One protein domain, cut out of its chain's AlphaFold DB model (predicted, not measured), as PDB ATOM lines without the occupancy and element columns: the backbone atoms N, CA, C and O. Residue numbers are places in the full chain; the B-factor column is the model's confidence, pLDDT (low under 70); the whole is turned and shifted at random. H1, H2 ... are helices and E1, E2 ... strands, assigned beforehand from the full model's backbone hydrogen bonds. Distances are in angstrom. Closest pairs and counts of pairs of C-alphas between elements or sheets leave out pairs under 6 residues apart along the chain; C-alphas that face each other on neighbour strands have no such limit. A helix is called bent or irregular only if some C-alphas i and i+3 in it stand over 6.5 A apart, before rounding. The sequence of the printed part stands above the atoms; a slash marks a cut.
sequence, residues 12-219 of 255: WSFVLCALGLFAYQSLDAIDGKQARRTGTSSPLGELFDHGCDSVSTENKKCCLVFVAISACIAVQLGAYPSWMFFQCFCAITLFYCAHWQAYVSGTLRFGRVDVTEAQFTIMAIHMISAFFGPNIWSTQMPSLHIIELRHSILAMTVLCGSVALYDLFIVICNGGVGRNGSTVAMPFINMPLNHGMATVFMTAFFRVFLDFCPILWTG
ATOM      1  N   TRP A  12     -28.061 -47.694   0.076       85.31
ATOM      2  CA  TRP A  12     -28.622 -46.543   0.781       85.31
ATOM      3  C   TRP A  12     -27.542 -45.639   1.387       85.31
ATOM      4  O   TRP A  12     -27.746 -44.433   1.453       85.31
ATOM      5  N   SER A  13     -26.379 -46.178   1.773       85.06
ATOM      6  CA  SER A  13     -25.284 -45.369   2.311       85.06
ATOM      7  C   SER A  13     -24.727 -44.418   1.259       85.06
ATOM      8  O   SER A  13     -24.480 -43.262   1.574       85.06
ATOM      9  N   PHE A  14     -24.613 -44.848  -0.003       86.44
ATOM     10  CA  PHE A  14     -24.166 -43.963  -1.083       86.44
ATOM     11  C   PHE A  14     -25.172 -42.846  -1.374       86.44
ATOM     12  O   PHE A  14     -24.765 -41.708  -1.592       86.44
ATOM     13  N   VAL A  15     -26.476 -43.142  -1.301       86.75
ATOM     14  CA  VAL A  15     -27.530 -42.120  -1.425       86.75
ATOM     15  C   VAL A  15     -27.440 -41.111  -0.282       86.75
ATOM     16  O   VAL A  15     -27.476 -39.910  -0.528       86.75
ATOM     17  N   LEU A  16     -27.270 -41.572   0.961       86.75
ATOM     18  CA  LEU A  16     -27.101 -40.677   2.109       86.75
ATOM     19  C   LEU A  16     -25.824 -39.836   2.009       86.75
ATOM     20  O   LEU A  16     -25.862 -38.661   2.356       86.75
ATOM     21  N   CYS A  17     -24.719 -40.393   1.508       86.00
ATOM     22  CA  CYS A  17     -23.490 -39.638   1.258       86.00
ATOM     23  C   CYS A  17     -23.700 -38.550   0.195       86.00
ATOM     24  O   CYS A  17     -23.289 -37.414   0.413       86.00
ATOM     25  N   ALA A  18     -24.379 -38.861  -0.915       86.75
ATOM     26  CA  ALA A  18     -24.689 -37.878  -1.954       86.75
ATOM     27  C   ALA A  18     -25.626 -36.771  -1.442       86.75
ATOM     28  O   ALA A  18     -25.357 -35.592  -1.652       86.75
ATOM     29  N   LEU A  19     -26.692 -37.137  -0.722       87.44
ATOM     30  CA  LEU A  19     -27.623 -36.176  -0.121       87.44
ATOM     31  C   LEU A  19     -26.955 -35.327   0.964       87.44
ATOM     32  O   LEU A  19     -27.212 -34.130   1.043       87.44
ATOM     33  N   GLY A  20     -26.093 -35.929   1.784       86.38
ATOM     34  CA  GLY A  20     -25.327 -35.233   2.813       86.38
ATOM     35  C   GLY A  20     -24.357 -34.216   2.215       86.38
ATOM     36  O   GLY A  20     -24.318 -33.081   2.679       86.38
ATOM     37  N   LEU A  21     -23.639 -34.592   1.150       85.19
ATOM     38  CA  LEU A  21     -22.773 -33.685   0.389       85.19
ATOM     39  C   LEU A  21     -23.564 -32.532  -0.236       85.19
ATOM     40  O   LEU A  21     -23.174 -31.376  -0.094       85.19
ATOM     41  N   PHE A  22     -24.700 -32.835  -0.866       87.88
ATOM     42  CA  PHE A  22     -25.566 -31.819  -1.458       87.88
ATOM     43  C   PHE A  22     -26.102 -30.841  -0.408       87.88
ATOM     44  O   PHE A  22     -26.101 -29.629  -0.627       87.88
ATOM     45  N   ALA A  23     -26.551 -31.356   0.740       87.19
ATOM     46  CA  ALA A  23     -27.037 -30.539   1.842       87.19
ATOM     47  C   ALA A  23     -25.922 -29.658   2.413       87.19
ATOM     48  O   ALA A  23     -26.149 -28.468   2.603       87.19
ATOM     49  N   TYR A  24     -24.725 -30.213   2.631       84.62
ATOM     50  CA  TYR A  24     -23.563 -29.467   3.114       84.62
ATOM     51  C   TYR A  24     -23.227 -28.295   2.188       84.62
ATOM     52  O   TYR A  24     -23.292 -27.147   2.612       84.62
ATOM     53  N   GLN A  25     -22.997 -28.577   0.902       84.94
ATOM     54  CA  GLN A  25     -22.678 -27.560  -0.102       84.94
ATOM     55  C   GLN A  25     -23.797 -26.518  -0.258       84.94
ATOM     56  O   GLN A  25     -23.550 -25.339  -0.491       84.94
ATOM     57  N   SER A  26     -25.057 -26.940  -0.145       86.00
ATOM     58  CA  SER A  26     -26.186 -26.013  -0.235       86.00
ATOM     59  C   SER A  26     -26.234 -25.062   0.957       86.00
ATOM     60  O   SER A  26     -26.543 -23.889   0.769       86.00
ATOM     61  N   LEU A  27     -25.955 -25.559   2.164       83.94
ATOM     62  CA  LEU A  27     -25.940 -24.752   3.383       83.94
ATOM     63  C   LEU A  27     -24.775 -23.753   3.377       83.94
ATOM     64  O   LEU A  27     -25.022 -22.577   3.638       83.94
ATOM     65  N   ASP A  28     -23.591 -24.202   2.965       81.50
ATOM     66  CA  ASP A  28     -22.380 -23.396   2.715       81.50
ATOM     67  C   ASP A  28     -22.591 -22.318   1.628       81.50
ATOM     68  O   ASP A  28     -22.123 -21.191   1.692       81.50
ATOM     69  N   ALA A  29     -23.424 -22.582   0.619       83.00
ATOM     70  CA  ALA A  29     -23.782 -21.539  -0.342       83.00
ATOM     71  C   ALA A  29     -24.828 -20.540   0.201       83.00
ATOM     72  O   ALA A  29     -25.007 -19.451  -0.366       83.00
ATOM     73  N   ILE A  30     -25.623 -20.922   1.206       84.94
ATOM     74  CA  ILE A  30     -26.755 -20.126   1.705       84.94
ATOM     75  C   ILE A  30     -26.290 -19.052   2.682       84.94
ATOM     76  O   ILE A  30     -26.790 -17.929   2.585       84.94
ATOM     77  N   ASP A  31     -25.368 -19.340   3.591       79.94
ATOM     78  CA  ASP A  31     -24.897 -18.370   4.583       79.94
ATOM     79  C   ASP A  31     -24.164 -17.183   3.930       79.94
ATOM     80  O   ASP A  31     -24.495 -16.031   4.225       79.94
ATOM     81  N   GLY A  32     -23.334 -17.410   2.909       79.81
ATOM     82  CA  GLY A  32     -22.716 -16.351   2.114       79.81
ATOM     83  C   GLY A  32     -23.735 -15.529   1.314       79.81
ATOM     84  O   GLY A  32     -23.571 -14.322   1.100       79.81
ATOM     85  N   LYS A  33     -24.840 -16.135   0.850       83.12
ATOM     86  CA  LYS A  33     -25.958 -15.384   0.233       83.12
ATOM     87  C   LYS A  33     -26.720 -14.564   1.269       83.12
ATOM     88  O   LYS A  33     -27.106 -13.436   0.963       83.12
ATOM     89  N   GLN A  34     -26.942 -15.103   2.464       86.00
ATOM     90  CA  GLN A  34     -27.620 -14.393   3.546       86.00
ATOM     91  C   GLN A  34     -26.785 -13.210   4.031       86.00
ATOM     92  O   GLN A  34     -27.311 -12.104   4.058       86.00
ATOM     93  N   ALA A  35     -25.483 -13.386   4.261       84.38
ATOM     94  CA  ALA A  35     -24.580 -12.309   4.669       84.38
ATOM     95  C   ALA A  35     -24.560 -11.133   3.675       84.38
ATOM     96  O   ALA A  35     -24.521  -9.971   4.078       84.38
ATOM     97  N   ARG A  36     -24.648 -11.417   2.366       84.56
ATOM     98  CA  ARG A  36     -24.790 -10.383   1.323       84.56
ATOM     99  C   ARG A  36     -26.148  -9.680   1.364       84.56
ATOM    100  O   ARG A  36     -26.208  -8.477   1.136       84.56
ATOM    101  N   ARG A  37     -27.232 -10.406   1.658       86.81
ATOM    102  CA  ARG A  37     -28.591  -9.840   1.768       86.81
ATOM    103  C   ARG A  37     -28.768  -8.969   3.008       86.81
ATOM    104  O   ARG A  37     -29.459  -7.961   2.933       86.81
ATOM    105  N   THR A  38     -28.159  -9.347   4.127       87.12
ATOM    106  CA  THR A  38     -28.229  -8.611   5.398       87.12
ATOM    107  C   THR A  38     -27.183  -7.501   5.503       87.12
ATOM    108  O   THR A  38     -27.186  -6.762   6.483       87.12
ATOM    109  N   GLY A  39     -26.279  -7.375   4.525       81.06
ATOM    110  CA  GLY A  39     -25.171  -6.417   4.572       81.06
ATOM    111  C   GLY A  39     -24.130  -6.734   5.652       81.06
ATOM    112  O   GLY A  39     -23.334  -5.871   6.006       81.06
ATOM    113  N   THR A  40     -24.121  -7.961   6.183       81.38
ATOM    114  CA  THR A  40     -23.216  -8.414   7.254       81.38
ATOM    115  C   THR A  40     -22.027  -9.219   6.722       81.38
ATOM    116  O   THR A  40     -21.404  -9.977   7.464       81.38
ATOM    117  N   SER A  41     -21.705  -9.091   5.433       76.75
ATOM    118  CA  SER A  41     -20.513  -9.695   4.836       76.75
ATOM    119  C   SER A  41     -19.252  -9.127   5.487       76.75
ATOM    120  O   SER A  41     -19.027  -7.917   5.443       76.75
ATOM    121  N   SER A  42     -18.419  -9.989   6.073       76.75
ATOM    122  CA  SER A  42     -17.147  -9.590   6.676       76.75
ATOM    123  C   SER A  42     -16.016 -10.536   6.256       76.75
ATOM    124  O   SER A  42     -16.267 -11.730   6.090       76.75
ATOM    125  N   PRO A  43     -14.763 -10.049   6.150       65.50
ATOM    126  CA  PRO A  43     -13.603 -10.906   5.887       65.50
ATOM    127  C   PRO A  43     -13.376 -11.970   6.969       65.50
ATOM    128  O   PRO A  43     -12.770 -13.001   6.705       65.50
ATOM    129  N   LEU A  44     -13.843 -11.715   8.199       67.69
ATOM    130  CA  LEU A  44     -13.810 -12.690   9.288       67.69
ATOM    131  C   LEU A  44     -14.858 -13.791   9.087       67.69
ATOM    132  O   LEU A  44     -14.576 -14.940   9.392       67.69
ATOM    133  N   GLY A  45     -16.035 -13.446   8.556       70.56
ATOM    134  CA  GLY A  45     -17.067 -14.412   8.182       70.56
ATOM    135  C   GLY A  45     -16.600 -15.338   7.063       70.56
ATOM    136  O   GLY A  45     -16.732 -16.541   7.203       70.56
ATOM    137  N   GLU A  46     -15.959 -14.797   6.024       69.19
ATOM    138  CA  GLU A  46     -15.359 -15.594   4.938       69.19
ATOM    139  C   GLU A  46     -14.238 -16.515   5.451       69.19
ATOM    140  O   GLU A  46     -14.172 -17.683   5.081       69.19
ATOM    141  N   LEU A  47     -13.384 -16.020   6.358       68.00
ATOM    142  CA  LEU A  47     -12.351 -16.838   7.003       68.00
ATOM    143  C   LEU A  47     -12.945 -17.917   7.917       68.00
ATOM    144  O   LEU A  47     -12.353 -18.982   8.046       68.00
ATOM    145  N   PHE A  48     -14.066 -17.642   8.584       70.56
ATOM    146  CA  PHE A  48     -14.741 -18.607   9.450       70.56
ATOM    147  C   PHE A  48     -15.482 -19.675   8.643       70.56
ATOM    148  O   PHE A  48     -15.456 -20.829   9.043       70.56
ATOM    149  N   ASP A  49     -16.065 -19.314   7.504       67.06
ATOM    150  CA  ASP A  49     -16.753 -20.212   6.570       67.06
ATOM    151  C   ASP A  49     -15.763 -21.204   5.924       67.06
ATOM    152  O   ASP A  49     -15.798 -22.410   6.184       67.06
ATOM    153  N   HIS A  50     -14.705 -20.677   5.291       69.12
ATOM    154  CA  HIS A  50     -13.565 -21.483   4.826       69.12
ATOM    155  C   HIS A  50     -12.829 -22.198   5.964       69.12
ATOM    156  O   HIS A  50     -12.259 -23.284   5.805       69.12
ATOM    157  N   GLY A  51     -12.813 -21.562   7.131       63.56
ATOM    158  CA  GLY A  51     -12.324 -22.124   8.371       63.56
ATOM    159  C   GLY A  51     -13.132 -23.350   8.751       63.56
ATOM    160  O   GLY A  51     -12.525 -24.358   9.034       63.56
ATOM    161  N   CYS A  52     -14.459 -23.342   8.701       64.50
ATOM    162  CA  CYS A  52     -15.312 -24.491   8.997       64.50
ATOM    163  C   CYS A  52     -15.143 -25.633   7.983       64.50
ATOM    164  O   CYS A  52     -15.075 -26.800   8.396       64.50
ATOM    165  N   ASP A  53     -14.945 -25.295   6.708       61.72
ATOM    166  CA  ASP A  53     -14.517 -26.233   5.664       61.72
ATOM    167  C   ASP A  53     -13.172 -26.906   5.992       61.72
ATOM    168  O   ASP A  53     -12.973 -28.096   5.729       61.72
ATOM    169  N   SER A  54     -12.260 -26.164   6.632       54.75
ATOM    170  CA  SER A  54     -10.902 -26.605   6.991       54.75
ATOM    171  C   SER A  54     -10.746 -27.211   8.387       54.75
ATOM    172  O   SER A  54      -9.902 -28.083   8.565       54.75
ATOM    173  N   VAL A  55     -11.520 -26.731   9.368       51.53
ATOM    174  CA  VAL A  55     -11.410 -26.855  10.846       51.53
ATOM    175  C   VAL A  55     -12.505 -27.760  11.418       51.53
ATOM    176  O   VAL A  55     -12.560 -28.026  12.620       51.53
ATOM    177  N   SER A  56     -13.265 -28.450  10.566       49.72
ATOM    178  CA  SER A  56     -13.922 -29.712  10.957       49.72
ATOM    179  C   SER A  56     -12.927 -30.793  11.476       49.72
ATOM    180  O   SER A  56     -13.291 -31.935  11.752       49.72
ATOM    181  N   THR A  57     -11.652 -30.442  11.650       44.41
ATOM    182  CA  THR A  57     -10.519 -31.199  12.183       44.41
ATOM    183  C   THR A  57     -10.526 -31.421  13.696       44.41
ATOM    184  O   THR A  57     -10.051 -32.477  14.098       44.41
ATOM    185  N   GLU A  58     -11.061 -30.534  14.548       45.47
ATOM    186  CA  GLU A  58     -10.828 -30.693  16.005       45.47
ATOM    187  C   GLU A  58     -11.947 -31.385  16.797       45.47
ATOM    188  O   GLU A  58     -11.645 -32.067  17.769       45.47
ATOM    189  N   ASN A  59     -13.219 -31.326  16.374       39.28
ATOM    190  CA  ASN A  59     -14.316 -31.982  17.120       39.28
ATOM    191  C   ASN A  59     -15.279 -32.841  16.277       39.28
ATOM    192  O   ASN A  59     -16.186 -33.468  16.826       39.28
ATOM    193  N   LYS A  60     -15.082 -32.936  14.953       39.44
ATOM    194  CA  LYS A  60     -15.910 -33.761  14.048       39.44
ATOM    195  C   LYS A  60     -15.129 -34.223  12.809       39.44
ATOM    196  O   LYS A  60     -15.501 -33.939  11.683       39.44
ATOM    197  N   LYS A  61     -14.036 -34.958  13.051       40.78
ATOM    198  CA  LYS A  61     -13.347 -35.864  12.111       40.78
ATOM    199  C   LYS A  61     -13.514 -35.502  10.613       40.78
ATOM    200  O   LYS A  61     -14.360 -36.055   9.926       40.78
ATOM    201  N   CYS A  62     -12.625 -34.640  10.118       47.91
ATOM    202  CA  CYS A  62     -11.999 -34.691   8.786       47.91
ATOM    203  C   CYS A  62     -12.926 -34.838   7.556       47.91
ATOM    204  O   CYS A  62     -12.674 -35.697   6.713       47.91
ATOM    205  N   CYS A  63     -13.972 -34.014   7.426       57.12
ATOM    206  CA  CYS A  63     -14.967 -34.104   6.343       57.12
ATOM    207  C   CYS A  63     -14.341 -34.365   4.956       57.12
ATOM    208  O   CYS A  63     -14.745 -35.299   4.277       57.12
ATOM    209  N   LEU A  64     -13.260 -33.666   4.589       62.72
ATOM    210  CA  LEU A  64     -12.591 -33.825   3.290       62.72
ATOM    211  C   LEU A  64     -11.885 -35.181   3.110       62.72
ATOM    212  O   LEU A  64     -11.983 -35.801   2.052       62.72
ATOM    213  N   VAL A  65     -11.236 -35.698   4.157       65.69
ATOM    214  CA  VAL A  65     -10.644 -37.045   4.145       65.69
ATOM    215  C   VAL A  65     -11.738 -38.111   4.153       65.69
ATOM    216  O   VAL A  65     -11.617 -39.097   3.434       65.69
ATOM    217  N   PHE A  66     -12.841 -37.915   4.884       70.31
ATOM    218  CA  PHE A  66     -13.990 -38.824   4.809       70.31
ATOM    219  C   PHE A  66     -14.654 -38.789   3.439       70.31
ATOM    220  O   PHE A  66     -15.031 -39.844   2.950       70.31
ATOM    221  N   VAL A  67     -14.744 -37.630   2.792       76.31
ATOM    222  CA  VAL A  67     -15.273 -37.487   1.431       76.31
ATOM    223  C   VAL A  67     -14.349 -38.174   0.421       76.31
ATOM    224  O   VAL A  67     -14.830 -38.943  -0.410       76.31
ATOM    225  N   ALA A  68     -13.029 -38.000   0.541       77.50
ATOM    226  CA  ALA A  68     -12.047 -38.691  -0.296       77.50
ATOM    227  C   ALA A  68     -12.085 -40.217  -0.094       77.50
ATOM    228  O   ALA A  68     -12.137 -40.974  -1.065       77.50
ATOM    229  N   ILE A  69     -12.134 -40.685   1.156       76.94
ATOM    230  CA  ILE A  69     -12.247 -42.111   1.494       76.94
ATOM    231  C   ILE A  69     -13.602 -42.670   1.042       76.94
ATOM    232  O   ILE A  69     -13.658 -43.773   0.506       76.94
ATOM    233  N   SER A  70     -14.691 -41.920   1.205       82.06
ATOM    234  CA  SER A  70     -16.039 -42.315   0.787       82.06
ATOM    235  C   SER A  70     -16.117 -42.479  -0.732       82.06
ATOM    236  O   SER A  70     -16.597 -43.510  -1.205       82.06
ATOM    237  N   ALA A  71     -15.511 -41.562  -1.497       82.81
ATOM    238  CA  ALA A  71     -15.332 -41.718  -2.938       82.81
ATOM    239  C   ALA A  71     -14.485 -42.962  -3.281       82.81
ATOM    240  O   ALA A  71     -14.853 -43.734  -4.166       82.81
ATOM    241  N   CYS A  72     -13.401 -43.227  -2.541       82.00
ATOM    242  CA  CYS A  72     -12.593 -44.436  -2.736       82.00
ATOM    243  C   CYS A  72     -13.388 -45.727  -2.476       82.00
ATOM    244  O   CYS A  72     -13.251 -46.703  -3.218       82.00
ATOM    245  N   ILE A  73     -14.247 -45.737  -1.454       81.06
ATOM    246  CA  ILE A  73     -15.136 -46.862  -1.134       81.06
ATOM    247  C   ILE A  73     -16.192 -47.040  -2.231       81.06
ATOM    248  O   ILE A  73     -16.429 -48.167  -2.666       81.06
ATOM    249  N   ALA A  74     -16.784 -45.947  -2.725       80.69
ATOM    250  CA  ALA A  74     -17.793 -45.977  -3.783       80.69
ATOM    251  C   ALA A  74     -17.280 -46.616  -5.083       80.69
ATOM    252  O   ALA A  74     -18.053 -47.271  -5.784       80.69
ATOM    253  N   VAL A  75     -15.984 -46.467  -5.363       80.94
ATOM    254  CA  VAL A  75     -15.293 -46.969  -6.566       80.94
ATOM    255  C   VAL A  75     -14.574 -48.306  -6.312       80.94
ATOM    256  O   VAL A  75     -13.979 -48.893  -7.212       80.94
ATOM    257  N   GLN A  76     -14.636 -48.835  -5.085       77.00
ATOM    258  CA  GLN A  76     -13.928 -50.053  -4.670       77.00
ATOM    259  C   GLN A  76     -12.402 -49.977  -4.859       77.00
ATOM    260  O   GLN A  76     -11.742 -50.972  -5.165       77.00
ATOM    261  N   LEU A  77     -11.816 -48.800  -4.631       70.88
ATOM    262  CA  LEU A  77     -10.362 -48.589  -4.650       70.88
ATOM    263  C   LEU A  77      -9.640 -49.284  -3.479       70.88
ATOM    264  O   LEU A  77      -8.416 -49.328  -3.451       70.88
ATOM    265  N   GLY A  78     -10.372 -49.887  -2.536       64.56
ATOM    266  CA  GLY A  78      -9.802 -50.644  -1.417       64.56
ATOM    267  C   GLY A  78      -8.962 -51.863  -1.830       64.56
ATOM    268  O   GLY A  78      -8.052 -52.240  -1.097       64.56
ATOM    269  N   ALA A  79      -9.198 -52.435  -3.016       66.38
ATOM    270  CA  ALA A  79      -8.344 -53.490  -3.581       66.38
ATOM    271  C   ALA A  79      -6.922 -52.998  -3.919       66.38
ATOM    272  O   ALA A  79      -6.018 -53.794  -4.157       66.38
ATOM    273  N   TYR A  80      -6.732 -51.679  -3.913       72.38
ATOM    274  CA  TYR A  80      -5.586 -50.963  -4.434       72.38
ATOM    275  C   TYR A  80      -5.138 -49.887  -3.422       72.38
ATOM    276  O   TYR A  80      -5.345 -48.690  -3.631       72.38
ATOM    277  N   PRO A  81      -4.509 -50.274  -2.298       70.81
ATOM    278  CA  PRO A  81      -4.248 -49.361  -1.179       70.81
ATOM    279  C   PRO A  81      -3.349 -48.177  -1.548       70.81
ATOM    280  O   PRO A  81      -3.560 -47.063  -1.072       70.81
ATOM    281  N   SER A  82      -2.373 -48.399  -2.431       72.81
ATOM    282  CA  SER A  82      -1.494 -47.346  -2.949       72.81
ATOM    283  C   SER A  82      -2.266 -46.279  -3.724       72.81
ATOM    284  O   SER A  82      -1.970 -45.095  -3.611       72.81
ATOM    285  N   TRP A  83      -3.293 -46.694  -4.463       73.56
ATOM    286  CA  TRP A  83      -4.142 -45.800  -5.237       73.56
ATOM    287  C   TRP A  83      -5.069 -44.974  -4.351       73.56
ATOM    288  O   TRP A  83      -5.203 -43.769  -4.551       73.56
ATOM    289  N   MET A  84      -5.648 -45.603  -3.327       78.19
ATOM    290  CA  MET A  84      -6.418 -44.901  -2.300       78.19
ATOM    291  C   MET A  84      -5.559 -43.844  -1.590       78.19
ATOM    292  O   MET A  84      -6.003 -42.715  -1.399       78.19
ATOM    293  N   PHE A  85      -4.317 -44.185  -1.233       79.38
ATOM    294  CA  PHE A  85      -3.399 -43.237  -0.602       79.38
ATOM    295  C   PHE A  85      -3.064 -42.063  -1.528       79.38
ATOM    296  O   PHE A  85      -3.146 -40.915  -1.097       79.38
ATOM    297  N   PHE A  86      -2.730 -42.334  -2.792       81.12
ATOM    298  CA  PHE A  86      -2.417 -41.293  -3.772       81.12
ATOM    299  C   PHE A  86      -3.597 -40.332  -3.986       81.12
ATOM    300  O   PHE A  86      -3.416 -39.118  -3.937       81.12
ATOM    301  N   GLN A  87      -4.819 -40.858  -4.117       80.75
ATOM    302  CA  GLN A  87      -6.037 -40.051  -4.227       80.75
ATOM    303  C   GLN A  87      -6.229 -39.128  -3.011       80.75
ATOM    304  O   GLN A  87      -6.492 -37.935  -3.171       80.75
ATOM    305  N   CYS A  88      -6.082 -39.661  -1.793       80.50
ATOM    306  CA  CYS A  88      -6.183 -38.872  -0.563       80.50
ATOM    307  C   CYS A  88      -5.079 -37.811  -0.471       80.50
ATOM    308  O   CYS A  88      -5.352 -36.679  -0.074       80.50
ATOM    309  N   PHE A  89      -3.852 -38.155  -0.865       82.75
ATOM    310  CA  PHE A  89      -2.733 -37.221  -0.909       82.75
ATOM    311  C   PHE A  89      -3.031 -36.054  -1.858       82.75
ATOM    312  O   PHE A  89      -2.954 -34.905  -1.432       82.75
ATOM    313  N   CYS A  90      -3.482 -36.330  -3.088       82.88
ATOM    314  CA  CYS A  90      -3.873 -35.294  -4.048       82.88
ATOM    315  C   CYS A  90      -4.975 -34.369  -3.512       82.88
ATOM    316  O   CYS A  90      -4.867 -33.153  -3.660       82.88
ATOM    317  N   ALA A  91      -6.010 -34.922  -2.868       81.50
ATOM    318  CA  ALA A  91      -7.097 -34.129  -2.293       81.50
ATOM    319  C   ALA A  91      -6.594 -33.159  -1.207       81.50
ATOM    320  O   ALA A  91      -6.949 -31.982  -1.215       81.50
ATOM    321  N   ILE A  92      -5.719 -33.632  -0.312       81.75
ATOM    322  CA  ILE A  92      -5.118 -32.806   0.745       81.75
ATOM    323  C   ILE A  92      -4.186 -31.742   0.147       81.75
ATOM    324  O   ILE A  92      -4.224 -30.591   0.572       81.75
ATOM    325  N   THR A  93      -3.367 -32.100  -0.849       82.75
ATOM    326  CA  THR A  93      -2.468 -31.160  -1.538       82.75
ATOM    327  C   THR A  93      -3.249 -30.017  -2.183       82.75
ATOM    328  O   THR A  93      -2.917 -28.858  -1.947       82.75
ATOM    329  N   LEU A  94      -4.292 -30.321  -2.960       82.50
ATOM    330  CA  LEU A  94      -5.126 -29.308  -3.618       82.50
ATOM    331  C   LEU A  94      -5.768 -28.365  -2.604       82.50
ATOM    332  O   LEU A  94      -5.711 -27.146  -2.765       82.50
ATOM    333  N   PHE A  95      -6.315 -28.928  -1.527       80.44
ATOM    334  CA  PHE A  95      -6.908 -28.150  -0.450       80.44
ATOM    335  C   PHE A  95      -5.890 -27.213   0.208       80.44
ATOM    336  O   PHE A  95      -6.155 -26.025   0.382       80.44
ATOM    337  N   TYR A  96      -4.697 -27.717   0.524       80.50
ATOM    338  CA  TYR A  96      -3.622 -26.908   1.091       80.50
ATOM    339  C   TYR A  96      -3.189 -25.775   0.147       80.50
ATOM    340  O   TYR A  96      -3.047 -24.631   0.578       80.50
ATOM    341  N   CYS A  97      -3.021 -26.064  -1.145       80.25
ATOM    342  CA  CYS A  97      -2.641 -25.067  -2.144       80.25
ATOM    343  C   CYS A  97      -3.697 -23.961  -2.301       80.25
ATOM    344  O   CYS A  97      -3.319 -22.800  -2.436       80.25
ATOM    345  N   ALA A  98      -4.992 -24.280  -2.216       78.69
ATOM    346  CA  ALA A  98      -6.062 -23.278  -2.228       78.69
ATOM    347  C   ALA A  98      -5.969 -22.314  -1.029       78.69
ATOM    348  O   ALA A  98      -6.071 -21.096  -1.188       78.69
ATOM    349  N   HIS A  99      -5.666 -22.835   0.163       76.88
ATOM    350  CA  HIS A  99      -5.465 -22.013   1.363       76.88
ATOM    351  C   HIS A  99      -4.202 -21.167   1.283       76.88
ATOM    352  O   HIS A  99      -4.204 -19.993   1.657       76.88
ATOM    353  N   TRP A 100      -3.118 -21.735   0.758       76.94
ATOM    354  CA  TRP A 100      -1.894 -20.983   0.514       76.94
ATOM    355  C   TRP A 100      -2.140 -19.853  -0.495       76.94
ATOM    356  O   TRP A 100      -1.719 -18.715  -0.274       76.94
ATOM    357  N   GLN A 101      -2.897 -20.112  -1.560       77.12
ATOM    358  CA  GLN A 101      -3.291 -19.080  -2.509       77.12
ATOM    359  C   GLN A 101      -4.095 -17.959  -1.835       77.12
ATOM    360  O   GLN A 101      -3.770 -16.784  -2.034       77.12
ATOM    361  N   ALA A 102      -5.086 -18.287  -1.005       73.62
ATOM    362  CA  ALA A 102      -5.845 -17.293  -0.244       73.62
ATOM    363  C   ALA A 102      -4.954 -16.485   0.713       73.62
ATOM    364  O   ALA A 102      -5.098 -15.267   0.811       73.62
ATOM    365  N   TYR A 103      -3.983 -17.136   1.362       71.88
ATOM    366  CA  TYR A 103      -3.018 -16.475   2.240       71.88
ATOM    367  C   TYR A 103      -2.147 -15.452   1.493       71.88
ATOM    368  O   TYR A 103      -1.959 -14.335   1.973       71.88
ATOM    369  N   VAL A 104      -1.634 -15.807   0.309       67.62
ATOM    370  CA  VAL A 104      -0.752 -14.925  -0.477       67.62
ATOM    371  C   VAL A 104      -1.530 -13.800  -1.157       67.62
ATOM    372  O   VAL A 104      -1.086 -12.656  -1.132       67.62
ATOM    373  N   SER A 105      -2.684 -14.109  -1.751       68.19
ATOM    374  CA  SER A 105      -3.455 -13.158  -2.566       68.19
ATOM    375  C   SER A 105      -4.525 -12.383  -1.786       68.19
ATOM    376  O   SER A 105      -5.133 -11.459  -2.325       68.19
ATOM    377  N   GLY A 106      -4.784 -12.749  -0.527       64.19
ATOM    378  CA  GLY A 106      -5.783 -12.114   0.338       64.19
ATOM    379  C   GLY A 106      -7.239 -12.313  -0.099       64.19
ATOM    380  O   GLY A 106      -8.125 -11.718   0.513       64.19
ATOM    381  N   THR A 107      -7.476 -13.109  -1.147       64.31
ATOM    382  CA  THR A 107      -8.792 -13.457  -1.701       64.31
ATOM    383  C   THR A 107      -8.750 -14.891  -2.221       64.31
ATOM    384  O   THR A 107      -7.760 -15.291  -2.835       64.31
ATOM    385  N   LEU A 108      -9.808 -15.673  -2.006       65.62
ATOM    386  CA  LEU A 108      -9.945 -16.955  -2.692       65.62
ATOM    387  C   LEU A 108     -10.446 -16.675  -4.116       65.62
ATOM    388  O   LEU A 108     -11.436 -15.972  -4.315       65.62
ATOM    389  N   ARG A 109      -9.718 -17.159  -5.125       65.31
ATOM    390  CA  ARG A 109     -10.075 -16.942  -6.531       65.31
ATOM    391  C   ARG A 109     -10.540 -18.257  -7.098       65.31
ATOM    392  O   ARG A 109      -9.770 -19.208  -7.100       65.31
ATOM    393  N   PHE A 110     -11.768 -18.268  -7.596       65.69
ATOM    394  CA  PHE A 110     -12.330 -19.481  -8.152       65.69
ATOM    395  C   PHE A 110     -11.808 -19.727  -9.570       65.69
ATOM    396  O   PHE A 110     -11.839 -18.827 -10.420       65.69
ATOM    397  N   GLY A 111     -11.291 -20.930  -9.802       64.81
ATOM    398  CA  GLY A 111     -10.824 -21.399 -11.103       64.81
ATOM    399  C   GLY A 111     -11.973 -21.847 -12.007       64.81
ATOM    400  O   GLY A 111     -13.142 -21.828 -11.627       64.81
ATOM    401  N   ARG A 112     -11.642 -22.277 -13.233       66.56
ATOM    402  CA  ARG A 112     -12.625 -22.939 -14.112       66.56
ATOM    403  C   ARG A 112     -13.039 -24.304 -13.585       66.56
ATOM    404  O   ARG A 112     -14.188 -24.652 -13.767       66.56
ATOM    405  N   VAL A 113     -12.104 -25.036 -12.976       66.19
ATOM    406  CA  VAL A 113     -12.363 -26.291 -12.273       66.19
ATOM    407  C   VAL A 113     -12.023 -26.086 -10.814       66.19
ATOM    408  O   VAL A 113     -10.862 -25.864 -10.475       66.19
ATOM    409  N   ASP A 114     -13.042 -26.133  -9.964       70.38
ATOM    410  CA  ASP A 114     -12.925 -25.788  -8.551       70.38
ATOM    411  C   ASP A 114     -13.657 -26.798  -7.654       70.38
ATOM    412  O   ASP A 114     -14.288 -27.748  -8.131       70.38
ATOM    413  N   VAL A 115     -13.601 -26.590  -6.338       73.75
ATOM    414  CA  VAL A 115     -14.175 -27.454  -5.298       73.75
ATOM    415  C   VAL A 115     -15.634 -27.811  -5.593       73.75
ATOM    416  O   VAL A 115     -16.031 -28.959  -5.406       73.75
ATOM    417  N   THR A 116     -16.414 -26.874  -6.135       80.88
ATOM    418  CA  THR A 116     -17.817 -27.103  -6.516       80.88
ATOM    419  C   THR A 116     -17.965 -28.205  -7.569       80.88
ATOM    420  O   THR A 116     -18.774 -29.117  -7.402       80.88
ATOM    421  N   GLU A 117     -17.174 -28.174  -8.642       82.88
ATOM    422  CA  GLU A 117     -17.245 -29.169  -9.721       82.88
ATOM    423  C   GLU A 117     -16.720 -30.533  -9.263       82.88
ATOM    424  O   GLU A 117     -17.280 -31.581  -9.605       82.88
ATOM    425  N   ALA A 118     -15.687 -30.521  -8.416       81.88
ATOM    426  CA  ALA A 118     -15.187 -31.722  -7.762       81.88
ATOM    427  C   ALA A 118     -16.260 -32.355  -6.854       81.88
ATOM    428  O   ALA A 118     -16.492 -33.563  -6.930       81.88
ATOM    429  N   GLN A 119     -16.977 -31.557  -6.054       84.62
ATOM    430  CA  GLN A 119     -18.078 -32.025  -5.205       84.62
ATOM    431  C   GLN A 119     -19.237 -32.599  -6.030       84.62
ATOM    432  O   GLN A 119     -19.719 -33.688  -5.712       84.62
ATOM    433  N   PHE A 120     -19.638 -31.948  -7.128       87.44
ATOM    434  CA  PHE A 120     -20.643 -32.498  -8.049       87.44
ATOM    435  C   PHE A 120     -20.209 -33.821  -8.676       87.44
ATOM    436  O   PHE A 120     -21.010 -34.756  -8.758       87.44
ATOM    437  N   THR A 121     -18.937 -33.942  -9.050       87.75
ATOM    438  CA  THR A 121     -18.377 -35.193  -9.574       87.75
ATOM    439  C   THR A 121     -18.434 -36.303  -8.524       87.75
ATOM    440  O   THR A 121     -18.857 -37.420  -8.822       87.75
ATOM    441  N   ILE A 122     -18.086 -36.004  -7.270       87.06
ATOM    442  CA  ILE A 122     -18.164 -36.968  -6.166       87.06
ATOM    443  C   ILE A 122     -19.619 -37.371  -5.895       87.06
ATOM    444  O   ILE A 122     -19.892 -38.560  -5.721       87.06
ATOM    445  N   MET A 123     -20.566 -36.428  -5.911       89.81
ATOM    446  CA  MET A 123     -21.997 -36.734  -5.793       89.81
ATOM    447  C   MET A 123     -22.470 -37.652  -6.927       89.81
ATOM    448  O   MET A 123     -23.146 -38.646  -6.665       89.81
ATOM    449  N   ALA A 124     -22.058 -37.387  -8.170       89.81
ATOM    450  CA  ALA A 124     -22.379 -38.240  -9.312       89.81
ATOM    451  C   ALA A 124     -21.818 -39.663  -9.145       89.81
ATOM    452  O   ALA A 124     -22.548 -40.630  -9.358       89.81
ATOM    453  N   ILE A 125     -20.568 -39.806  -8.690       88.44
ATOM    454  CA  ILE A 125     -19.952 -41.113  -8.402       88.44
ATOM    455  C   ILE A 125     -20.777 -41.882  -7.362       88.44
ATOM    456  O   ILE A 125     -21.078 -43.058  -7.568       88.44
ATOM    457  N   HIS A 126     -21.204 -41.224  -6.281       88.25
ATOM    458  CA  HIS A 126     -22.045 -41.846  -5.255       88.25
ATOM    459  C   HIS A 126     -23.411 -42.273  -5.799       88.25
ATOM    460  O   HIS A 126     -23.856 -43.384  -5.518       88.25
ATOM    461  N   MET A 127     -24.058 -41.440  -6.616       90.00
ATOM    462  CA  MET A 127     -25.347 -41.777  -7.228       90.00
ATOM    463  C   MET A 127     -25.221 -42.951  -8.209       90.00
ATOM    464  O   MET A 127     -26.038 -43.870  -8.173       90.00
ATOM    465  N   ILE A 128     -24.169 -42.986  -9.032       88.81
ATOM    466  CA  ILE A 128     -23.884 -44.109  -9.938       88.81
ATOM    467  C   ILE A 128     -23.656 -45.397  -9.130       88.81
ATOM    468  O   ILE A 128     -24.279 -46.423  -9.419       88.81
ATOM    469  N   SER A 129     -22.844 -45.340  -8.068       86.88
ATOM    470  CA  SER A 129     -22.624 -46.472  -7.156       86.88
ATOM    471  C   SER A 129     -23.889 -46.897  -6.405       86.88
ATOM    472  O   SER A 129     -24.031 -48.075  -6.072       86.88
ATOM    473  N   ALA A 130     -24.828 -45.983  -6.152       87.44
ATOM    474  CA  ALA A 130     -26.112 -46.294  -5.531       87.44
ATOM    475  C   ALA A 130     -27.053 -47.047  -6.485       87.44
ATOM    476  O   ALA A 130     -27.608 -48.076  -6.098       87.44
ATOM    477  N   PHE A 131     -27.211 -46.563  -7.723       87.94
ATOM    478  CA  PHE A 131     -28.145 -47.135  -8.701       87.94
ATOM    479  C   PHE A 131     -27.642 -48.447  -9.304       87.94
ATOM    480  O   PHE A 131     -28.352 -49.452  -9.286       87.94
ATOM    481  N   PHE A 132     -26.408 -48.458  -9.808       85.75
ATOM    482  CA  PHE A 132     -25.836 -49.622 -10.495       85.75
ATOM    483  C   PHE A 132     -25.110 -50.574  -9.538       85.75
ATOM    484  O   PHE A 132     -24.831 -51.728  -9.867       85.75
ATOM    485  N   GLY A 133     -24.855 -50.123  -8.309       83.38
ATOM    486  CA  GLY A 133     -23.981 -50.804  -7.368       83.38
ATOM    487  C   GLY A 133     -22.505 -50.464  -7.623       83.38
ATOM    488  O   GLY A 133     -22.118 -50.211  -8.762       83.38
ATOM    489  N   PRO A 134     -21.638 -50.542  -6.598       82.06
ATOM    490  CA  PRO A 134     -20.204 -50.279  -6.741       82.06
ATOM    491  C   PRO A 134     -19.497 -51.164  -7.775       82.06
ATOM    492  O   PRO A 134     -18.413 -50.816  -8.240       82.06
ATOM    493  N   ASN A 135     -20.071 -52.319  -8.129       81.88
ATOM    494  CA  ASN A 135     -19.479 -53.275  -9.074       81.88
ATOM    495  C   ASN A 135     -19.351 -52.720 -10.493       81.88
ATOM    496  O   ASN A 135     -18.507 -53.206 -11.238       81.88
ATOM    497  N   ILE A 136     -20.105 -51.669 -10.836       83.44
ATOM    498  CA  ILE A 136     -19.987 -51.002 -12.136       83.44
ATOM    499  C   ILE A 136     -18.566 -50.482 -12.396       83.44
ATOM    500  O   ILE A 136     -18.075 -50.556 -13.520       83.44
ATOM    501  N   TRP A 137     -17.859 -50.040 -11.357       81.88
ATOM    502  CA  TRP A 137     -16.495 -49.522 -11.475       81.88
ATOM    503  C   TRP A 137     -15.451 -50.613 -11.738       81.88
ATOM    504  O   TRP A 137     -14.381 -50.324 -12.269       81.88
ATOM    505  N   SER A 138     -15.781 -51.866 -11.423       78.31
ATOM    506  CA  SER A 138     -14.960 -53.044 -11.728       78.31
ATOM    507  C   SER A 138     -15.203 -53.587 -13.141       78.31
ATOM    508  O   SER A 138     -14.549 -54.541 -13.552       78.31
ATOM    509  N   THR A 139     -16.152 -53.022 -13.892       79.88
ATOM    510  CA  THR A 139     -16.456 -53.487 -15.253       79.88
ATOM    511  C   THR A 139     -15.356 -53.048 -16.218       79.88
ATOM    512  O   THR A 139     -14.850 -51.925 -16.131       79.88
ATOM    513  N   GLN A 140     -14.982 -53.924 -17.150       78.38
ATOM    514  CA  GLN A 140     -14.007 -53.610 -18.193       78.38
ATOM    515  C   GLN A 140     -14.592 -52.609 -19.198       78.38
ATOM    516  O   GLN A 140     -15.761 -52.706 -19.578       78.38
ATOM    517  N   MET A 141     -13.778 -51.638 -19.620       67.44
ATOM    518  CA  MET A 141     -14.152 -50.659 -20.641       67.44
ATOM    519  C   MET A 141     -14.448 -51.371 -21.976       67.44
ATOM    520  O   MET A 141     -13.591 -52.115 -22.457       67.44
ATOM    521  N   PRO A 142     -15.594 -51.103 -22.635       61.03
ATOM    522  CA  PRO A 142     -15.974 -51.776 -23.885       61.03
ATOM    523  C   PRO A 142     -14.962 -51.613 -25.031       61.03
ATOM    524  O   PRO A 142     -14.858 -52.477 -25.898       61.03
ATOM    525  N   SER A 143     -14.214 -50.505 -25.047       63.41
ATOM    526  CA  SER A 143     -13.225 -50.171 -26.083       63.41
ATOM    527  C   SER A 143     -11.804 -50.653 -25.772       63.41
ATOM    528  O   SER A 143     -10.995 -50.800 -26.685       63.41
ATOM    529  N   LEU A 144     -11.485 -50.918 -24.502       58.06
ATOM    530  CA  LEU A 144     -10.164 -51.333 -24.034       58.06
ATOM    531  C   LEU A 144     -10.364 -52.449 -23.006       58.06
ATOM    532  O   LEU A 144     -10.427 -52.191 -21.808       58.06
ATOM    533  N   HIS A 145     -10.426 -53.697 -23.481       60.00
ATOM    534  CA  HIS A 145     -10.672 -54.920 -22.690       60.00
ATOM    535  C   HIS A 145      -9.676 -55.162 -21.532       60.00
ATOM    536  O   HIS A 145      -9.802 -56.129 -20.788       60.00
ATOM    537  N   ILE A 146      -8.672 -54.299 -21.384       63.09
ATOM    538  CA  ILE A 146      -7.598 -54.388 -20.394       63.09
ATOM    539  C   ILE A 146      -7.841 -53.420 -19.220       63.09
ATOM    540  O   ILE A 146      -7.340 -53.657 -18.125       63.09
ATOM    541  N   ILE A 147      -8.617 -52.343 -19.408       72.62
ATOM    542  CA  ILE A 147      -8.747 -51.261 -18.421       72.62
ATOM    543  C   ILE A 147     -10.130 -51.297 -17.767       72.62
ATOM    544  O   ILE A 147     -11.159 -51.195 -18.436       72.62
ATOM    545  N   GLU A 148     -10.164 -51.412 -16.440       79.38
ATOM    546  CA  GLU A 148     -11.401 -51.284 -15.661       79.38
ATOM    547  C   GLU A 148     -11.856 -49.823 -15.572       79.38
ATOM    548  O   GLU A 148     -11.024 -48.916 -15.458       79.38
ATOM    549  N   LEU A 149     -13.172 -49.602 -15.520       80.12
ATOM    550  CA  LEU A 149     -13.783 -48.274 -15.437       80.12
ATOM    551  C   LEU A 149     -13.238 -47.430 -14.268       80.12
ATOM    552  O   LEU A 149     -13.090 -46.224 -14.407       80.12
ATOM    553  N   ARG A 150     -12.848 -48.037 -13.140       77.81
ATOM    554  CA  ARG A 150     -12.250 -47.314 -12.000       77.81
ATOM    555  C   ARG A 150     -11.001 -46.491 -12.354       77.81
ATOM    556  O   ARG A 150     -10.758 -45.461 -11.729       77.81
ATOM    557  N   HIS A 151     -10.229 -46.904 -13.362       80.06
ATOM    558  CA  HIS A 151      -9.026 -46.181 -13.788       80.06
ATOM    559  C   HIS A 151      -9.360 -44.856 -14.488       80.06
ATOM    560  O   HIS A 151      -8.513 -43.966 -14.535       80.06
ATOM    561  N   SER A 152     -10.590 -44.675 -14.990       81.12
ATOM    562  CA  SER A 152     -10.999 -43.393 -15.573       81.12
ATOM    563  C   SER A 152     -11.165 -42.314 -14.509       81.12
ATOM    564  O   SER A 152     -10.778 -41.176 -14.747       81.12
ATOM    565  N   ILE A 153     -11.676 -42.660 -13.322       81.38
ATOM    566  CA  ILE A 153     -11.795 -41.720 -12.195       81.38
ATOM    567  C   ILE A 153     -10.416 -41.229 -11.780       81.38
ATOM    568  O   ILE A 153     -10.210 -40.039 -11.576       81.38
ATOM    569  N   LEU A 154      -9.456 -42.143 -11.720       78.38
ATOM    570  CA  LEU A 154      -8.076 -41.798 -11.444       78.38
ATOM    571  C   LEU A 154      -7.497 -40.855 -12.505       78.38
ATOM    572  O   LEU A 154      -6.894 -39.842 -12.152       78.38
ATOM    573  N   ALA A 155      -7.642 -41.198 -13.788       82.31
ATOM    574  CA  ALA A 155      -7.139 -40.362 -14.871       82.31
ATOM    575  C   ALA A 155      -7.729 -38.948 -14.774       82.31
ATOM    576  O   ALA A 155      -6.996 -37.969 -14.879       82.31
ATOM    577  N   MET A 156      -9.026 -38.846 -14.465       83.00
ATOM    578  CA  MET A 156      -9.689 -37.572 -14.202       83.00
ATOM    579  C   MET A 156      -9.106 -36.847 -12.984       83.00
ATOM    580  O   MET A 156      -8.832 -35.656 -13.093       83.00
ATOM    581  N   THR A 157      -8.836 -37.525 -11.861       83.12
ATOM    582  CA  THR A 157      -8.186 -36.887 -10.700       83.12
ATOM    583  C   THR A 157      -6.811 -36.324 -11.057       83.12
ATOM    584  O   THR A 157      -6.495 -35.202 -10.669       83.12
ATOM    585  N   VAL A 158      -5.989 -37.065 -11.804       84.25
ATOM    586  CA  VAL A 158      -4.647 -36.603 -12.194       84.25
ATOM    587  C   VAL A 158      -4.736 -35.414 -13.147       84.25
ATOM    588  O   VAL A 158      -4.033 -34.426 -12.946       84.25
ATOM    589  N   LEU A 159      -5.608 -35.486 -14.157       86.19
ATOM    590  CA  LEU A 159      -5.797 -34.423 -15.146       86.19
ATOM    591  C   LEU A 159      -6.366 -33.153 -14.503       86.19
ATOM    592  O   LEU A 159      -5.728 -32.104 -14.555       86.19
ATOM    593  N   CYS A 160      -7.528 -33.248 -13.851       84.44
ATOM    594  CA  CYS A 160      -8.172 -32.110 -13.196       84.44
ATOM    595  C   CYS A 160      -7.323 -31.569 -12.043       84.44
ATOM    596  O   CYS A 160      -7.203 -30.357 -11.898       84.44
ATOM    597  N   GLY A 161      -6.684 -32.444 -11.262       84.31
ATOM    598  CA  GLY A 161      -5.797 -32.040 -10.176       84.31
ATOM    599  C   GLY A 161      -4.570 -31.284 -10.674       84.31
ATOM    600  O   GLY A 161      -4.182 -30.289 -10.075       84.31
ATOM    601  N   SER A 162      -3.989 -31.696 -11.802       84.56
ATOM    602  CA  SER A 162      -2.839 -31.007 -12.399       84.56
ATOM    603  C   SER A 162      -3.219 -29.633 -12.957       84.56
ATOM    604  O   SER A 162      -2.474 -28.675 -12.757       84.56
ATOM    605  N   VAL A 163      -4.388 -29.514 -13.600       86.00
ATOM    606  CA  VAL A 163      -4.928 -28.221 -14.059       86.00
ATOM    607  C   VAL A 163      -5.197 -27.296 -12.869       86.00
ATOM    608  O   VAL A 163      -4.721 -26.165 -12.861       86.00
ATOM    609  N   ALA A 164      -5.867 -27.792 -11.825       84.62
ATOM    610  CA  ALA A 164      -6.154 -27.011 -10.624       84.62
ATOM    611  C   ALA A 164      -4.872 -26.570  -9.897       84.62
ATOM    612  O   ALA A 164      -4.752 -25.410  -9.509       84.62
ATOM    613  N   LEU A 165      -3.874 -27.453  -9.757       84.69
ATOM    614  CA  LEU A 165      -2.576 -27.080  -9.187       84.69
ATOM    615  C   LEU A 165      -1.891 -25.999 -10.025       84.69
ATOM    616  O   LEU A 165      -1.383 -25.035  -9.461       84.69
ATOM    617  N   TYR A 166      -1.885 -26.128 -11.353       85.06
ATOM    618  CA  TYR A 166      -1.285 -25.128 -12.236       85.06
ATOM    619  C   TYR A 166      -1.910 -23.739 -12.044       85.06
ATOM    620  O   TYR A 166      -1.180 -22.765 -11.846       85.06
ATOM    621  N   ASP A 167      -3.243 -23.660 -12.012       83.56
ATOM    622  CA  ASP A 167      -3.969 -22.406 -11.799       83.56
ATOM    623  C   ASP A 167      -3.658 -21.798 -10.417       83.56
ATOM    624  O   ASP A 167      -3.351 -20.605 -10.312       83.56
ATOM    625  N   LEU A 168      -3.637 -22.622  -9.361       81.31
ATOM    626  CA  LEU A 168      -3.275 -22.195  -8.005       81.31
ATOM    627  C   LEU A 168      -1.838 -21.656  -7.945       81.31
ATOM    628  O   LEU A 168      -1.595 -20.592  -7.370       81.31
ATOM    629  N   PHE A 169      -0.880 -22.348  -8.567       80.56
ATOM    630  CA  PHE A 169       0.527 -21.949  -8.555       80.56
ATOM    631  C   PHE A 169       0.798 -20.682  -9.362       80.56
ATOM    632  O   PHE A 169       1.601 -19.859  -8.922       80.56
ATOM    633  N   ILE A 170       0.106 -20.467 -10.485       80.00
ATOM    634  CA  ILE A 170       0.166 -19.190 -11.209       80.00
ATOM    635  C   ILE A 170      -0.206 -18.038 -10.279       80.00
ATOM    636  O   ILE A 170       0.482 -17.016 -10.260       80.00
ATOM    637  N   VAL A 171      -1.274 -18.187  -9.496       74.62
ATOM    638  CA  VAL A 171      -1.729 -17.134  -8.583       74.62
ATOM    639  C   VAL A 171      -0.795 -16.991  -7.382       74.62
ATOM    640  O   VAL A 171      -0.523 -15.868  -6.975       74.62
ATOM    641  N   ILE A 172      -0.243 -18.079  -6.842       76.06
ATOM    642  CA  ILE A 172       0.744 -18.017  -5.747       76.06
ATOM    643  C   ILE A 172       2.026 -17.295  -6.194       76.06
ATOM    644  O   ILE A 172       2.582 -16.498  -5.434       76.06
ATOM    645  N   CYS A 173       2.486 -17.539  -7.422       71.81
ATOM    646  CA  CYS A 173       3.679 -16.897  -7.975       71.81
ATOM    647  C   CYS A 173       3.421 -15.430  -8.360       71.81
ATOM    648  O   CYS A 173       4.236 -14.566  -8.043       71.81
ATOM    649  N   ASN A 174       2.281 -15.127  -8.990       71.31
ATOM    650  CA  ASN A 174       1.980 -13.784  -9.504       71.31
ATOM    651  C   ASN A 174       1.271 -12.864  -8.495       71.31
ATOM    652  O   ASN A 174       1.352 -11.645  -8.610       71.31
ATOM    653  N   GLY A 175       0.562 -13.415  -7.510       61.00
ATOM    654  CA  GLY A 175      -0.272 -12.687  -6.545       61.00
ATOM    655  C   GLY A 175       0.492 -12.082  -5.365       61.00
ATOM    656  O   GLY A 175      -0.111 -11.792  -4.336       61.00
ATOM    657  N   GLY A 176       1.812 -11.924  -5.484       53.97
ATOM    658  CA  GLY A 176       2.718 -11.552  -4.400       53.97
ATOM    659  C   GLY A 176       2.654 -10.086  -3.977       53.97
ATOM    660  O   GLY A 176       3.625  -9.362  -4.168       53.97
ATOM    661  N   VAL A 177       1.560  -9.680  -3.332       52.38
ATOM    662  CA  VAL A 177       1.567  -8.634  -2.301       52.38
ATOM    663  C   VAL A 177       0.544  -9.062  -1.247       52.38
ATOM    664  O   VAL A 177      -0.632  -8.719  -1.330       52.38
ATOM    665  N   GLY A 178       0.971  -9.866  -0.265       50.91
ATOM    666  CA  GLY A 178       0.125 -10.168   0.897       50.91
ATOM    667  C   GLY A 178      -0.341  -8.868   1.568       50.91
ATOM    668  O   GLY A 178       0.273  -7.823   1.359       50.91
ATOM    669  N   ARG A 179      -1.387  -8.907   2.407       44.06
ATOM    670  CA  ARG A 179      -2.001  -7.707   3.039       44.06
ATOM    671  C   ARG A 179      -1.018  -6.705   3.687       44.06
ATOM    672  O   ARG A 179      -1.393  -5.551   3.855       44.06
ATOM    673  N   ASN A 180       0.216  -7.116   3.997       46.12
ATOM    674  CA  ASN A 180       1.272  -6.286   4.593       46.12
ATOM    675  C   ASN A 180       2.488  -6.015   3.676       46.12
ATOM    676  O   ASN A 180       3.523  -5.577   4.166       46.12
ATOM    677  N   GLY A 181       2.441  -6.331   2.379       49.88
ATOM    678  CA  GLY A 181       3.609  -6.189   1.496       49.88
ATOM    679  C   GLY A 181       4.752  -7.178   1.772       49.88
ATOM    680  O   GLY A 181       5.833  -7.037   1.204       49.88
ATOM    681  N   SER A 182       4.532  -8.195   2.616       47.53
ATOM    682  CA  SER A 182       5.525  -9.234   2.914       47.53
ATOM    683  C   SER A 182       5.689 -10.202   1.746       47.53
ATOM    684  O   SER A 182       5.196 -11.327   1.758       47.53
ATOM    685  N   THR A 183       6.457  -9.769   0.758       49.41
ATOM    686  CA  THR A 183       7.207 -10.655  -0.122       49.41
ATOM    687  C   THR A 183       8.628 -10.675   0.425       49.41
ATOM    688  O   THR A 183       9.497  -9.949  -0.049       49.41
ATOM    689  N   VAL A 184       8.863 -11.436   1.500       46.00
ATOM    690  CA  VAL A 184      10.216 -11.573   2.058       46.00
ATOM    691  C   VAL A 184      11.035 -12.332   1.016       46.00
ATOM    692  O   VAL A 184      10.839 -13.527   0.811       46.00
ATOM    693  N   ALA A 185      11.874 -11.633   0.256       48.09
ATOM    694  CA  ALA A 185      12.822 -12.282  -0.635       48.09
ATOM    695  C   ALA A 185      13.821 -13.078   0.214       48.09
ATOM    696  O   ALA A 185      14.271 -12.602   1.256       48.09
ATOM    697  N   MET A 186      14.164 -14.294  -0.212       49.69
ATOM    698  CA  MET A 186      15.245 -15.047   0.422       49.69
ATOM    699  C   MET A 186      16.557 -14.290   0.147       49.69
ATOM    700  O   MET A 186      16.926 -14.180  -1.028       49.69
ATOM    701  N   PRO A 187      17.285 -13.795   1.171       49.59
ATOM    702  CA  PRO A 187      18.444 -12.911   0.980       49.59
ATOM    703  C   PRO A 187      19.559 -13.508   0.110       49.59
ATOM    704  O   PRO A 187      20.374 -12.778  -0.439       49.59
ATOM    705  N   PHE A 188      19.587 -14.836  -0.032       54.94
ATOM    706  CA  PHE A 188      20.614 -15.568  -0.769       54.94
ATOM    707  C   PHE A 188      20.339 -15.764  -2.269       54.94
ATOM    708  O   PHE A 188      21.275 -16.075  -2.997       54.94
ATOM    709  N   ILE A 189      19.091 -15.642  -2.746       57.22
ATOM    710  CA  ILE A 189      18.717 -16.091  -4.111       57.22
ATOM    711  C   ILE A 189      18.037 -14.984  -4.935       57.22
ATOM    712  O   ILE A 189      17.740 -15.173  -6.108       57.22
ATOM    713  N   ASN A 190      17.813 -13.795  -4.365       57.97
ATOM    714  CA  ASN A 190      17.111 -12.695  -5.044       57.97
ATOM    715  C   ASN A 190      15.734 -13.116  -5.619       57.97
ATOM    716  O   ASN A 190      15.201 -12.491  -6.533       57.97
ATOM    717  N   MET A 191      15.161 -14.196  -5.076       58.81
ATOM    718  CA  MET A 191      13.840 -14.713  -5.409       58.81
ATOM    719  C   MET A 191      12.890 -14.480  -4.229       58.81
ATOM    720  O   MET A 191      13.299 -14.632  -3.069       58.81
ATOM    721  N   PRO A 192      11.609 -14.172  -4.493       65.50
ATOM    722  CA  PRO A 192      10.576 -14.174  -3.462       65.50
ATOM    723  C   PRO A 192      10.530 -15.531  -2.744       65.50
ATOM    724  O   PRO A 192      10.515 -16.563  -3.421       65.50
ATOM    725  N   LEU A 193      10.427 -15.561  -1.407       66.50
ATOM    726  CA  LEU A 193      10.273 -16.807  -0.631       66.50
ATOM    727  C   LEU A 193       9.150 -17.700  -1.186       66.50
ATOM    728  O   LEU A 193       9.310 -18.915  -1.260       66.50
ATOM    729  N   ASN A 194       8.062 -17.096  -1.675       65.38
ATOM    730  CA  ASN A 194       6.940 -17.809  -2.288       65.38
ATOM    731  C   ASN A 194       7.356 -18.656  -3.501       65.38
ATOM    732  O   ASN A 194       6.892 -19.782  -3.630       65.38
ATOM    733  N   HIS A 195       8.263 -18.162  -4.351       69.31
ATOM    734  CA  HIS A 195       8.733 -18.904  -5.527       69.31
ATOM    735  C   HIS A 195       9.643 -20.069  -5.123       69.31
ATOM    736  O   HIS A 195       9.540 -21.164  -5.681       69.31
ATOM    737  N   GLY A 196      10.501 -19.857  -4.119       69.25
ATOM    738  CA  GLY A 196      11.344 -20.911  -3.552       69.25
ATOM    739  C   GLY A 196      10.510 -22.027  -2.920       69.25
ATOM    740  O   GLY A 196      10.677 -23.195  -3.267       69.25
ATOM    741  N   MET A 197       9.551 -21.672  -2.059       73.81
ATOM    742  CA  MET A 197       8.643 -22.639  -1.438       73.81
ATOM    743  C   MET A 197       7.777 -23.359  -2.477       73.81
ATOM    744  O   MET A 197       7.616 -24.573  -2.386       73.81
ATOM    745  N   ALA A 198       7.249 -22.647  -3.480       76.19
ATOM    746  CA  ALA A 198       6.447 -23.252  -4.542       76.19
ATOM    747  C   ALA A 198       7.261 -24.269  -5.352       76.19
ATOM    748  O   ALA A 198       6.780 -25.365  -5.637       76.19
ATOM    749  N   THR A 199       8.522 -23.952  -5.656       77.44
ATOM    750  CA  THR A 199       9.427 -24.856  -6.379       77.44
ATOM    751  C   THR A 199       9.743 -26.108  -5.558       77.44
ATOM    752  O   THR A 199       9.663 -27.222  -6.077       77.44
ATOM    753  N   VAL A 200      10.053 -25.961  -4.265       81.81
ATOM    754  CA  VAL A 200      10.282 -27.103  -3.357       81.81
ATOM    755  C   VAL A 200       9.028 -27.971  -3.243       81.81
ATOM    756  O   VAL A 200       9.110 -29.193  -3.329       81.81
ATOM    757  N   PHE A 201       7.854 -27.354  -3.111       81.69
ATOM    758  CA  PHE A 201       6.594 -28.082  -3.004       81.69
ATOM    759  C   PHE A 201       6.262 -28.849  -4.289       81.69
ATOM    760  O   PHE A 201       5.956 -30.038  -4.233       81.69
ATOM    761  N   MET A 202       6.380 -28.209  -5.456       80.12
ATOM    762  CA  MET A 202       6.092 -28.845  -6.744       80.12
ATOM    763  C   MET A 202       7.075 -29.965  -7.069       80.12
ATOM    764  O   MET A 202       6.673 -31.015  -7.564       80.12
ATOM    765  N   THR A 203       8.357 -29.781  -6.747       81.44
ATOM    766  CA  THR A 203       9.355 -30.845  -6.913       81.44
ATOM    767  C   THR A 203       9.087 -32.019  -5.974       81.44
ATOM    768  O   THR A 203       9.152 -33.160  -6.424       81.44
ATOM    769  N   ALA A 204       8.711 -31.775  -4.715       82.38
ATOM    770  CA  ALA A 204       8.312 -32.829  -3.783       82.38
ATOM    771  C   ALA A 204       7.051 -33.573  -4.258       82.38
ATOM    772  O   ALA A 204       7.044 -34.801  -4.294       82.38
ATOM    773  N   PHE A 205       6.015 -32.849  -4.692       81.62
ATOM    774  CA  PHE A 205       4.785 -33.441  -5.222       81.62
ATOM    775  C   PHE A 205       5.049 -34.281  -6.477       81.62
ATOM    776  O   PHE A 205       4.572 -35.409  -6.584       81.62
ATOM    777  N   PHE A 206       5.866 -33.775  -7.404       83.06
ATOM    778  CA  PHE A 206       6.243 -34.502  -8.614       83.06
ATOM    779  C   PHE A 206       7.075 -35.750  -8.303       83.06
ATOM    780  O   PHE A 206       6.865 -36.791  -8.918       83.06
ATOM    781  N   ARG A 207       7.982 -35.692  -7.319       83.06
ATOM    782  CA  ARG A 207       8.723 -36.873  -6.849       83.06
ATOM    783  C   ARG A 207       7.786 -37.938  -6.296       83.06
ATOM    784  O   ARG A 207       7.869 -39.078  -6.735       83.06
ATOM    785  N   VAL A 208       6.848 -37.545  -5.434       80.44
ATOM    786  CA  VAL A 208       5.820 -38.454  -4.915       80.44
ATOM    787  C   VAL A 208       5.015 -39.060  -6.069       80.44
ATOM    788  O   VAL A 208       4.860 -40.273  -6.128       80.44
ATOM    789  N   PHE A 209       4.567 -38.253  -7.032       80.56
ATOM    790  CA  PHE A 209       3.858 -38.746  -8.216       80.56
ATOM    791  C   PHE A 209       4.664 -39.793  -9.000       80.56
ATOM    792  O   PHE A 209       4.135 -40.861  -9.312       80.56
ATOM    793  N   LEU A 210       5.947 -39.526  -9.267       82.31
ATOM    794  CA  LEU A 210       6.837 -40.463  -9.956       82.31
ATOM    795  C   LEU A 210       7.047 -41.761  -9.173       82.31
ATOM    796  O   LEU A 210       7.101 -42.822  -9.788       82.31
ATOM    797  N   ASP A 211       7.128 -41.694  -7.844       80.12
ATOM    798  CA  ASP A 211       7.239 -42.878  -6.987       80.12
ATOM    799  C   ASP A 211       5.953 -43.719  -7.026       80.12
ATOM    800  O   ASP A 211       6.002 -44.950  -6.948       80.12
ATOM    801  N   PHE A 212       4.796 -43.074  -7.219       73.62
ATOM    802  CA  PHE A 212       3.533 -43.771  -7.433       73.62
ATOM    803  C   PHE A 212       3.452 -44.412  -8.821       73.62
ATOM    804  O   PHE A 212       3.007 -45.553  -8.888       73.62
ATOM    805  N   CYS A 213       3.927 -43.782  -9.909       74.44
ATOM    806  CA  CYS A 213       3.857 -44.304 -11.292       74.44
ATOM    807  C   CYS A 213       4.191 -45.810 -11.480       74.44
ATOM    808  O   CYS A 213       3.406 -46.513 -12.118       74.44
ATOM    809  N   PRO A 214       5.296 -46.368 -10.951       68.69
ATOM    810  CA  PRO A 214       5.584 -47.801 -11.074       68.69
ATOM    811  C   PRO A 214       4.661 -48.675 -10.207       68.69
ATOM    812  O   PRO A 214       4.352 -49.813 -10.570       68.69
ATOM    813  N   ILE A 215       4.170 -48.148  -9.084       65.88
ATOM    814  CA  ILE A 215       3.175 -48.804  -8.220       65.88
ATOM    815  C   ILE A 215       1.802 -48.839  -8.914       65.88
ATOM    816  O   ILE A 215       1.042 -49.796  -8.748       65.88
ATOM    817  N   LEU A 216       1.519 -47.833  -9.747       61.44
ATOM    818  CA  LEU A 216       0.332 -47.773 -10.594       61.44
ATOM    819  C   LEU A 216       0.320 -48.914 -11.613       61.44
ATOM    820  O   LEU A 216      -0.693 -49.586 -11.783       61.44
ATOM    821  N   TRP A 217       1.465 -49.151 -12.257       58.31
ATOM    822  CA  TRP A 217       1.618 -50.175 -13.290       58.31
ATOM    823  C   TRP A 217       1.608 -51.603 -12.734       58.31
ATOM    824  O   TRP A 217       1.115 -52.527 -13.374       58.31
ATOM    825  N   THR A 218       2.157 -51.796 -11.534       58.97
ATOM    826  CA  THR A 218       2.309 -53.131 -10.934       58.97
ATOM    827  C   THR A 218       1.083 -53.602 -10.159       58.97
ATOM    828  O   THR A 218       1.019 -54.781  -9.828       58.97
ATOM    829  N   GLY A 219       0.102 -52.723  -9.912       53.56
ATOM    830  CA  GLY A 219      -1.101 -53.045  -9.150       53.56
ATOM    831  C   GLY A 219      -0.735 -53.421  -7.718       53.56
ATOM    832  O   GLY A 219      -0.465 -54.580  -7.432       53.56
TER     833      GLY A 219
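What this domain is: This is residues 12 to 219 of the 255 residues of an uncharacterized protein of Cimex lectularius (UniProt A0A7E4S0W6). A slab of long helices running back and forth: H1 along one edge, H8 along the opposite edge, and between them the pair H3 and H5, then the pair H4 and H7. H2 covers a little of the slab near H1, H3 and H4, H6 and E1 lie at one end, and the long link of residues 175 to 192 lies at the other. These six helices form an up-and-down bundle, each running against the one before it in the chain. The printed part has 208 residues, with eight named helices and one named strand in the order H1 H2 H3 H4 H5 H6 E1 H7 H8 along the chain, and its class is mostly helix. It is compact, with a radius of gyration of the C-alphas of 19.3 A and spans of 55 by 48 by 32 A.

How they stand to each other: H1, residues 12 to 37, touches H5, residues 115 to 131, with its residues 12 to 22 alone, at a shallow tilt of 27 degrees, opposite ways; the closest C-alphas, of Ala 18 and Met 123, are 4.8 A apart. H2, residues 43 to 55, is close to H1 but not clearly touching, with C-alphas 28 and 49 7.5 A apart. H3, residues 63 to 74, and H4, residues 81 to 105, form a helical hairpin, closest at the C-alphas of Ala 68 and Cys 88, 5.9 A. H6, residues 134 to 138, only just touches H5, with 3 pairs of C-alphas within 8 A, and only at the corner. E1, residues 144 to 148, pairs with no named strand. H7, residues 150 to 174, touches H4 at 22 degrees, a shallow tilt, the same way, with C-alphas 101 and 172 5.3 A apart. H7 and H8, residues 193 to 218, form a helical hairpin, closest at the C-alphas of Cys 173 and His 195, 6.0 A. H1 and H8 are apart. Every O i to N i+4 pair is within hydrogen-bond range in H2, H3, H4 and H5, against 20 of 22 in H1, 20 of 21 in H7, 20 of 22 in H8 and 0 of 1 in H6, where 2 of 2 O i to N i+3 pairs are within range.

Where its parts are: H1 begins at C-alpha 12 (-28.622, -46.543, 0.781) and is 36.7 A long. H2 measures 16.8 A, H3 15.9 A, H4 36.2 A, H5 24.4 A, H6 7.7 A, E1 8.5 A and H7 36.5 A. H8, 38.6 A, is only just irregular, with C-alphas 211 and 214 6.6 A apart, and ends at C-alpha 218 (2.309, -53.131, -10.934).

The domain as a whole: The two C-alphas farthest apart, of Phe 132 and Pro 187, are 58.7 A apart. The printed part has no cut. The link from H7 to H8 is long, with 18 residues, of which 185 to 186 pair antiparallel with 191 to 192. Mean pLDDT of the printed part is 74.0; 67 residues are under 70, among them residues 49 to 65 and 175 to 196.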